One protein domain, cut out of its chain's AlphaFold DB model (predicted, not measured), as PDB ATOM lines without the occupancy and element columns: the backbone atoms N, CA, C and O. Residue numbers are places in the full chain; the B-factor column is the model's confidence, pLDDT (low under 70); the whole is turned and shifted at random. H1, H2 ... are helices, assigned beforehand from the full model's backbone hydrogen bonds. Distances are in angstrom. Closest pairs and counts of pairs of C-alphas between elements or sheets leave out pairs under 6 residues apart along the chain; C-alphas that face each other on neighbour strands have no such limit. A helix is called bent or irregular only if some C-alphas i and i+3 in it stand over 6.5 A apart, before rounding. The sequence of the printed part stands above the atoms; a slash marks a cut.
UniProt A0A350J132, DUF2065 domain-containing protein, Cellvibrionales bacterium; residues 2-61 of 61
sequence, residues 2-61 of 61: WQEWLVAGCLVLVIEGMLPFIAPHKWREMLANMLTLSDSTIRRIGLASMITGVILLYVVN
ATOM      1  N   TRP A   2       6.636 136.886 -57.042       87.50
ATOM      2  CA  TRP A   2       5.351 136.611 -56.340       87.50
ATOM      3  C   TRP A   2       5.530 135.960 -54.955       87.50
ATOM      4  O   TRP A   2       4.821 136.287 -54.008       87.50
ATOM      5  N   GLN A   3       6.527 135.083 -54.809       91.12
ATOM      6  CA  GLN A   3       6.841 134.463 -53.517       91.12
ATOM      7  C   GLN A   3       7.338 135.473 -52.474       91.12
ATOM      8  O   GLN A   3       7.047 135.304 -51.298       91.12
ATOM      9  N   GLU A   4       8.042 136.534 -52.877       91.12
ATOM     10  CA  GLU A   4       8.516 137.571 -51.945       91.12
ATOM     11  C   GLU A   4       7.343 138.316 -51.303       91.12
ATOM     12  O   GLU A   4       7.343 138.525 -50.092       91.12
ATOM     13  N   TRP A   5       6.302 138.629 -52.082       92.31
ATOM     14  CA  TRP A   5       5.074 139.236 -51.565       92.31
ATOM     15  C   TRP A   5       4.346 138.323 -50.573       92.31
ATOM     16  O   TRP A   5       3.888 138.799 -49.534       92.31
ATOM     17  N   LEU A   6       4.285 137.011 -50.841       94.25
ATOM     18  CA  LEU A   6       3.752 136.047 -49.872       94.25
ATOM     19  C   LEU A   6       4.562 136.007 -48.589       94.25
ATOM     20  O   LEU A   6       3.985 136.018 -47.509       94.25
ATOM     21  N   VAL A   7       5.887 135.923 -48.703       94.94
ATOM     22  CA  VAL A   7       6.770 135.833 -47.539       94.94
ATOM     23  C   VAL A   7       6.638 137.094 -46.689       94.94
ATOM     24  O   VAL A   7       6.481 136.981 -45.475       94.94
ATOM     25  N   ALA A   8       6.606 138.276 -47.310       93.31
ATOM     26  CA  ALA A   8       6.343 139.531 -46.614       93.31
ATOM     27  C   ALA A   8       4.975 139.512 -45.907       93.31
ATOM     28  O   ALA A   8       4.896 139.845 -44.726       93.31
ATOM     29  N   GLY A   9       3.916 139.048 -46.582       93.69
ATOM     30  CA  GLY A   9       2.587 138.897 -45.983       93.69
ATOM     31  C   GLY A   9       2.568 137.937 -44.786       93.69
ATOM     32  O   GLY A   9       2.013 138.264 -43.738       93.69
ATOM     33  N   CYS A  10       3.230 136.785 -44.898       95.44
ATOM     34  CA  CYS A  10       3.375 135.826 -43.804       95.44
ATOM     35  C   CYS A  10       4.124 136.429 -42.609       95.44
ATOM     36  O   CYS A  10       3.710 136.231 -41.468       95.44
ATOM     37  N   LEU A  11       5.199 137.185 -42.851       95.38
ATOM     38  CA  LEU A  11       5.956 137.849 -41.787       95.38
ATOM     39  C   LEU A  11       5.121 138.910 -41.069       95.38
ATOM     40  O   LEU A  11       5.162 138.972 -39.842       95.38
ATOM     41  N   VAL A  12       4.321 139.692 -41.799       94.69
ATOM     42  CA  VAL A  12       3.388 140.657 -41.195       94.69
ATOM     43  C   VAL A  12       2.389 139.948 -40.278       94.69
ATOM     44  O   VAL A  12       2.195 140.392 -39.151       94.69
ATOM     45  N   LEU A  13       1.820 138.812 -40.703       94.31
ATOM     46  CA  LEU A  13       0.902 138.025 -39.867       94.31
ATOM     47  C   LEU A  13       1.572 137.485 -38.599       94.31
ATOM     48  O   LEU A  13       0.967 137.508 -37.528       94.31
ATOM     49  N   VAL A  14       2.818 137.011 -38.704       95.50
ATOM     50  CA  VAL A  14       3.587 136.559 -37.535       95.50
ATOM     51  C   VAL A  14       3.811 137.723 -36.570       95.50
ATOM     52  O   VAL A  14       3.527 137.578 -35.385       95.50
ATOM     53  N   ILE A  15       4.260 138.880 -37.065       93.50
ATOM     54  CA  ILE A  15       4.540 140.064 -36.236       93.50
ATOM     55  C   ILE A  15       3.262 140.581 -35.557       93.50
ATOM     56  O   ILE A  15       3.274 140.811 -34.347       93.50
ATOM     57  N   GLU A  16       2.153 140.695 -36.291       91.31
ATOM     58  CA  GLU A  16       0.841 141.070 -35.739       91.31
ATOM     59  C   GLU A  16       0.363 140.076 -34.667       91.31
ATOM     60  O   GLU A  16      -0.191 140.474 -33.644       91.31
ATOM     61  N   GLY A  17       0.630 138.778 -34.843       92.25
ATOM     62  CA  GLY A  17       0.273 137.736 -33.877       92.25
ATOM     63  C   GLY A  17       1.167 137.670 -32.630       92.25
ATOM     64  O   GLY A  17       0.739 137.150 -31.596       92.25
ATOM     65  N   MET A  18       2.392 138.205 -32.674       94.88
ATOM     66  CA  MET A  18       3.338 138.124 -31.551       94.88
ATOM     67  C   MET A  18       2.873 138.913 -30.323       94.88
ATOM     68  O   MET A  18       2.915 138.394 -29.208       94.88
ATOM     69  N   LEU A  19       2.418 140.154 -30.507       89.75
ATOM     70  CA  LEU A  19       1.925 141.020 -29.426       89.75
ATOM     71  C   LEU A  19       0.758 140.405 -28.625       89.75
ATOM     72  O   LEU A  19       0.877 140.317 -27.397       89.75
ATOM     73  N   PRO A  20      -0.337 139.939 -29.260       91.56
ATOM     74  CA  PRO A  20      -1.439 139.302 -28.545       91.56
ATOM     75  C   PRO A  20      -1.044 137.957 -27.918       91.56
ATOM     76  O   PRO A  20      -1.615 137.598 -26.891       91.56
ATOM     77  N   PHE A  21      -0.067 137.235 -28.481       94.12
ATOM     78  CA  PHE A  21       0.415 135.968 -27.921       94.12
ATOM     79  C   PHE A  21       1.299 136.162 -26.679       94.12
ATOM     80  O   PHE A  21       1.099 135.491 -25.669       94.12
ATOM     81  N   ILE A  22       2.259 137.092 -26.729       95.50
ATOM     82  CA  ILE A  22       3.227 137.326 -25.642       95.50
ATOM     83  C   ILE A  22       2.582 138.085 -24.475       95.50
ATOM     84  O   ILE A  22       2.826 137.761 -23.313       95.50
ATOM     85  N   ALA A  23       1.785 139.117 -24.764       94.06
ATOM     86  CA  ALA A  23       1.250 140.020 -23.747       94.06
ATOM     87  C   ALA A  23      -0.236 140.351 -23.989       94.06
ATOM     88  O   ALA A  23      -0.587 141.514 -24.216       94.06
ATOM     89  N   PRO A  24      -1.146 139.362 -23.869       92.50
ATOM     90  CA  PRO A  24      -2.567 139.535 -24.178       92.50
ATOM     91  C   PRO A  24      -3.248 140.621 -23.334       92.50
ATOM     92  O   PRO A  24      -4.137 141.320 -23.820       92.50
ATOM     93  N   HIS A  25      -2.839 140.799 -22.073       94.06
ATOM     94  CA  HIS A  25      -3.411 141.831 -21.206       94.06
ATOM     95  C   HIS A  25      -3.031 143.246 -21.663       94.06
ATOM     96  O   HIS A  25      -3.910 144.088 -21.831       94.06
ATOM     97  N   LYS A  26      -1.742 143.476 -21.956       92.19
ATOM     98  CA  LYS A  26      -1.251 144.766 -22.470       92.19
ATOM     99  C   LYS A  26      -1.865 145.106 -23.823       92.19
ATOM    100  O   LYS A  26      -2.217 146.254 -24.067       92.19
ATOM    101  N   TRP A  27      -2.030 144.103 -24.686       93.19
ATOM    102  CA  TRP A  27      -2.702 144.272 -25.972       93.19
ATOM    103  C   TRP A  27      -4.148 144.756 -25.800       93.19
ATOM    104  O   TRP A  27      -4.555 145.737 -26.417       93.19
ATOM    105  N   ARG A  28      -4.914 144.123 -24.901       92.56
ATOM    106  CA  ARG A  28      -6.294 144.538 -24.597       92.56
ATOM    107  C   ARG A  28      -6.371 145.949 -24.021       92.56
ATOM    108  O   ARG A  28      -7.267 146.696 -24.401       92.56
ATOM    109  N   GLU A  29      -5.453 146.308 -23.131       94.38
ATOM    110  CA  GLU A  29      -5.373 147.657 -22.563       94.38
ATOM    111  C   GLU A  29      -5.064 148.704 -23.644       94.38
ATOM    112  O   GLU A  29      -5.735 149.731 -23.718       94.38
ATOM    113  N   MET A  30      -4.121 148.417 -24.547       90.50
ATOM    114  CA  MET A  30      -3.806 149.292 -25.678       90.50
ATOM    115  C   MET A  30      -5.027 149.517 -26.577       90.50
ATOM    116  O   MET A  30      -5.331 150.660 -26.921       90.50
ATOM    117  N   LEU A  31      -5.755 148.450 -26.917       91.19
ATOM    118  CA  LEU A  31      -6.984 148.549 -27.705       91.19
ATOM    119  C   LEU A  31      -8.067 149.354 -26.977       91.19
ATOM    120  O   LEU A  31      -8.704 150.208 -27.587       91.19
ATOM    121  N   ALA A  32      -8.255 149.134 -25.673       93.81
ATOM    122  CA  ALA A  32      -9.208 149.902 -24.875       93.81
ATOM    123  C   ALA A  32      -8.849 151.397 -24.832       93.81
ATOM    124  O   ALA A  32      -9.727 152.242 -24.989       93.81
ATOM    125  N   ASN A  33      -7.563 151.726 -24.707       90.75
ATOM    126  CA  ASN A  33      -7.086 153.107 -24.765       90.75
ATOM    127  C   ASN A  33      -7.350 153.733 -26.142       90.75
ATOM    128  O   ASN A  33      -7.787 154.882 -26.212       90.75
ATOM    129  N   MET A  34      -7.179 152.984 -27.236       90.19
ATOM    130  CA  MET A  34      -7.513 153.469 -28.580       90.19
ATOM    131  C   MET A  34      -8.997 153.819 -28.738       90.19
ATOM    132  O   MET A  34      -9.299 154.806 -29.398       90.19
ATOM    133  N   LEU A  35      -9.910 153.087 -28.090       90.38
ATOM    134  CA  LEU A  35     -11.350 153.392 -28.121       90.38
ATOM    135  C   LEU A  35     -11.704 154.729 -27.448       90.38
ATOM    136  O   LEU A  35     -12.774 155.274 -27.700       90.38
ATOM    137  N   THR A  36     -10.827 155.254 -26.590       92.75
ATOM    138  CA  THR A  36     -11.018 156.564 -25.942       92.75
ATOM    139  C   THR A  36     -10.482 157.732 -26.772       92.75
ATOM    140  O   THR A  36     -10.800 158.888 -26.489       92.75
ATOM    141  N   LEU A  37      -9.677 157.450 -27.801       90.88
ATOM    142  CA  LEU A  37      -9.144 158.465 -28.703       90.88
ATOM    143  C   LEU A  37     -10.186 158.842 -29.758       90.88
ATOM    144  O   LEU A  37     -10.944 158.008 -30.241       90.88
ATOM    145  N   SER A  38     -10.186 160.108 -30.172       91.94
ATOM    146  CA  SER A  38     -11.010 160.546 -31.297       91.94
ATOM    147  C   SER A  38     -10.503 159.965 -32.620       91.94
ATOM    148  O   SER A  38      -9.291 159.877 -32.852       91.94
ATOM    149  N   ASP A  39     -11.419 159.703 -33.554       92.44
ATOM    150  CA  ASP A  39     -11.096 159.249 -34.916       92.44
ATOM    151  C   ASP A  39     -10.064 160.149 -35.612       92.44
ATOM    152  O   ASP A  39      -9.187 159.686 -36.343       92.44
ATOM    153  N   SER A  40     -10.128 161.460 -35.363       93.12
ATOM    154  CA  SER A  40      -9.173 162.436 -35.894       93.12
ATOM    155  C   SER A  40      -7.745 162.205 -35.396       93.12
ATOM    156  O   SER A  40      -6.795 162.382 -36.162       93.12
ATOM    157  N   THR A  41      -7.583 161.788 -34.141       93.00
ATOM    158  CA  THR A  41      -6.280 161.505 -33.530       93.00
ATOM    159  C   THR A  41      -5.714 160.203 -34.079       93.00
ATOM    160  O   THR A  41      -4.570 160.187 -34.534       93.00
ATOM    161  N   ILE A  42      -6.533 159.148 -34.148       93.50
ATOM    162  CA  ILE A  42      -6.148 157.854 -34.734       93.50
ATOM    163  C   ILE A  42      -5.688 158.040 -36.186       93.50
ATOM    164  O   ILE A  42      -4.621 157.560 -36.573       93.50
ATOM    165  N   ARG A  43      -6.428 158.825 -36.980       93.94
ATOM    166  CA  ARG A  43      -6.052 159.140 -38.368       93.94
ATOM    167  C   ARG A  43      -4.729 159.893 -38.470       93.94
ATOM    168  O   ARG A  43      -3.948 159.600 -39.367       93.94
ATOM    169  N   ARG A  44      -4.459 160.851 -37.578       95.69
ATOM    170  CA  ARG A  44      -3.184 161.594 -37.569       95.69
ATOM    171  C   ARG A  44      -2.004 160.697 -37.212       95.69
ATOM    172  O   ARG A  44      -0.974 160.790 -37.872       95.69
ATOM    173  N   ILE A  45      -2.167 159.819 -36.224       94.06
ATOM    174  CA  ILE A  45      -1.145 158.830 -35.853       94.06
ATOM    175  C   ILE A  45      -0.873 157.894 -37.038       94.06
ATOM    176  O   ILE A  45       0.281 157.703 -37.416       94.06
ATOM    177  N   GLY A  46      -1.929 157.392 -37.687       93.31
ATOM    178  CA  GLY A  46      -1.807 156.575 -38.894       93.31
ATOM    179  C   GLY A  46      -1.091 157.302 -40.037       93.31
ATOM    180  O   GLY A  46      -0.177 156.748 -40.639       93.31
ATOM    181  N   LEU A  47      -1.439 158.567 -40.300       96.38
ATOM    182  CA  LEU A  47      -0.765 159.396 -41.309       96.38
ATOM    183  C   LEU A  47       0.722 159.592 -40.995       96.38
ATOM    184  O   LEU A  47       1.554 159.412 -41.881       96.38
ATOM    185  N   ALA A  48       1.065 159.915 -39.747       96.31
ATOM    186  CA  ALA A  48       2.455 160.065 -39.325       96.31
ATOM    187  C   ALA A  48       3.245 158.755 -39.502       96.31
ATOM    188  O   ALA A  48       4.366 158.776 -40.013       96.31
ATOM    189  N   SER A  49       2.643 157.613 -39.152       94.44
ATOM    190  CA  SER A  49       3.241 156.289 -39.355       94.44
ATOM    191  C   SER A  49       3.457 155.973 -40.836       94.44
ATOM    192  O   SER A  49       4.528 155.498 -41.206       94.44
ATOM    193  N   MET A  50       2.473 156.257 -41.696       95.94
ATOM    194  CA  MET A  50       2.593 156.040 -43.142       95.94
ATOM    195  C   MET A  50       3.703 156.901 -43.751       95.94
ATOM    196  O   MET A  50       4.538 156.381 -44.486       95.94
ATOM    197  N   ILE A  51       3.755 158.194 -43.412       97.75
ATOM    198  CA  ILE A  51       4.803 159.107 -43.893       97.75
ATOM    199  C   ILE A  51       6.183 158.610 -43.457       97.75
ATOM    200  O   ILE A  51       7.093 158.527 -44.276       97.75
ATOM    201  N   THR A  52       6.325 158.226 -42.187       96.94
ATOM    202  CA  THR A  52       7.586 157.684 -41.659       96.94
ATOM    203  C   THR A  52       7.997 156.416 -42.408       96.94
ATOM    204  O   THR A  52       9.155 156.291 -42.798       96.94
ATOM    205  N   GLY A  53       7.055 155.506 -42.671       93.00
ATOM    206  CA  GLY A  53       7.307 154.290 -43.446       93.00
ATOM    207  C   GLY A  53       7.787 154.578 -44.870       93.00
ATOM    208  O   GLY A  53       8.754 153.969 -45.318       93.00
ATOM    209  N   VAL A  54       7.173 155.547 -45.557       96.25
ATOM    210  CA  VAL A  54       7.597 155.971 -46.904       96.25
ATOM    211  C   VAL A  54       8.998 156.583 -46.883       96.25
ATOM    212  O   VAL A  54       9.817 156.256 -47.738       96.25
ATOM    213  N   ILE A  55       9.296 157.436 -45.897       97.06
ATOM    214  CA  ILE A  55      10.626 158.038 -45.744       97.06
ATOM    215  C   ILE A  55      11.679 156.949 -45.518       97.06
ATOM    216  O   ILE A  55      12.702 156.946 -46.194       97.06
ATOM    217  N   LEU A  56      11.425 156.007 -44.605       94.88
ATOM    218  CA  LEU A  56      12.350 154.906 -44.332       94.88
ATOM    219  C   LEU A  56      12.554 154.013 -45.555       94.88
ATOM    220  O   LEU A  56      13.690 153.650 -45.845       94.88
ATOM    221  N   LEU A  57      11.483 153.704 -46.292       92.31
ATOM    222  CA  LEU A  57      11.577 152.951 -47.540       92.31
ATOM    223  C   LEU A  57      12.503 153.659 -48.536       92.31
ATOM    224  O   LEU A  57      13.373 153.013 -49.098       92.31
ATOM    225  N   TYR A  58      12.357 154.976 -48.706       94.81
ATOM    226  CA  TYR A  58      13.181 155.767 -49.626       94.81
ATOM    227  C   TYR A  58      14.645 155.911 -49.179       94.81
ATOM    228  O   TYR A  58      15.529 156.074 -50.006       94.81
ATOM    229  N   VAL A  59      14.916 155.887 -47.872       95.56
ATOM    230  CA  VAL A  59      16.290 155.963 -47.343       95.56
ATOM    231  C   VAL A  59      17.018 154.622 -47.460       95.56
ATOM    232  O   VAL A  59      18.230 154.605 -47.661       95.56
ATOM    233  N   VAL A  60      16.304 153.506 -47.287       92.06
ATOM    234  CA  VAL A  60      16.892 152.155 -47.290       92.06
ATOM    235  C   VAL A  60      17.020 151.573 -48.704       92.06
ATOM    236  O   VAL A  60      17.881 150.720 -48.918       92.06
ATOM    237  N   ASN A  61      16.184 152.014 -49.649       85.00
ATOM    238  CA  ASN A  61      16.184 151.575 -51.048       85.00
ATOM    239  C   ASN A  61      16.803 152.621 -51.979       85.00
ATOM    240  O   ASN A  61      17.796 152.287 -52.656       85.00
TER     241      ASN A  61
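Overview. This is residues 2 to 61 of the 61 residues of the protein "DUF2065 domain-containing protein" of Cellvibrionales bacterium (UniProt A0A350J132). The model is an open, U-shaped frame: two long helices, H1 and H3, are its arms, and the shorter H2 joins them at one end as the base. The arms stay well separated and are skewed to each other, and the space between them is empty. The printed part has 60 residues with three named helices, in the order H1, H2, H3, and no named strand; the class is all helix. The whole is loose, with a radius of gyration of the C-alphas of 14.9 A, and the C-alphas span 38 by 28 by 17 A along their three main axes.

Along the chain. The printed part begins with H1, residues 2 to 22, which runs 30.8 A from C-alpha 2 at (5.351, 136.611, -56.340) to C-alpha 22. H1 is neither bent nor irregular, but only just: C-alphas 16 and 19 are 6.4 A apart. H2, residues 24 to 36, is 19.1 A long and begins at C-alpha 24 at (-2.567, 139.535, -24.178). H3, residues 39 to 60, is the longest helix with 22 residues; it measures 31.4 A and ends at C-alpha 60 at (16.892, 152.155, -47.290).

Arrangement. H1 and H2 are close but not clearly touching, with 2 pairs of C-alphas within 8 A. Their closest C-alphas are those of Pro 20 and Trp 27, 5.7 A apart. Their lines stand about perpendicular, at 85 degrees. H2 and H3 are also close but not clearly touching, with 1 pair of C-alphas within 8 A. That closest pair is Met 34 and Ile 42, 7.7 A apart. H2 and H3 run opposite ways at a steep tilt of 61 degrees. H1 and H3 are apart, with no C-alpha of the one within 8 A of the other. In H3 every O i to N i+4 pair is within hydrogen-bond range, while H1 has 15 of 17 and H2 has 8 of 9.

Size, cuts and confidence. The C-alphas of Trp 2 and Thr 36 are the two farthest apart, at 39.9 A, while those of Trp 2 and Asn 61, the first and last printed residues, are 19.2 A apart. Residues 2 to 18, which belong to H1, stand free, and so do residues 43 to 61, of which 43 to 60 belong to H3. The links from H1 to H2, with 1 residue, and from H2 to H3, with 2 residues, are tight. The printed part has no cut, and it ends at residue 61, the chain's last. The mean pLDDT of the printed part is 93.3, and no printed residue is under 70.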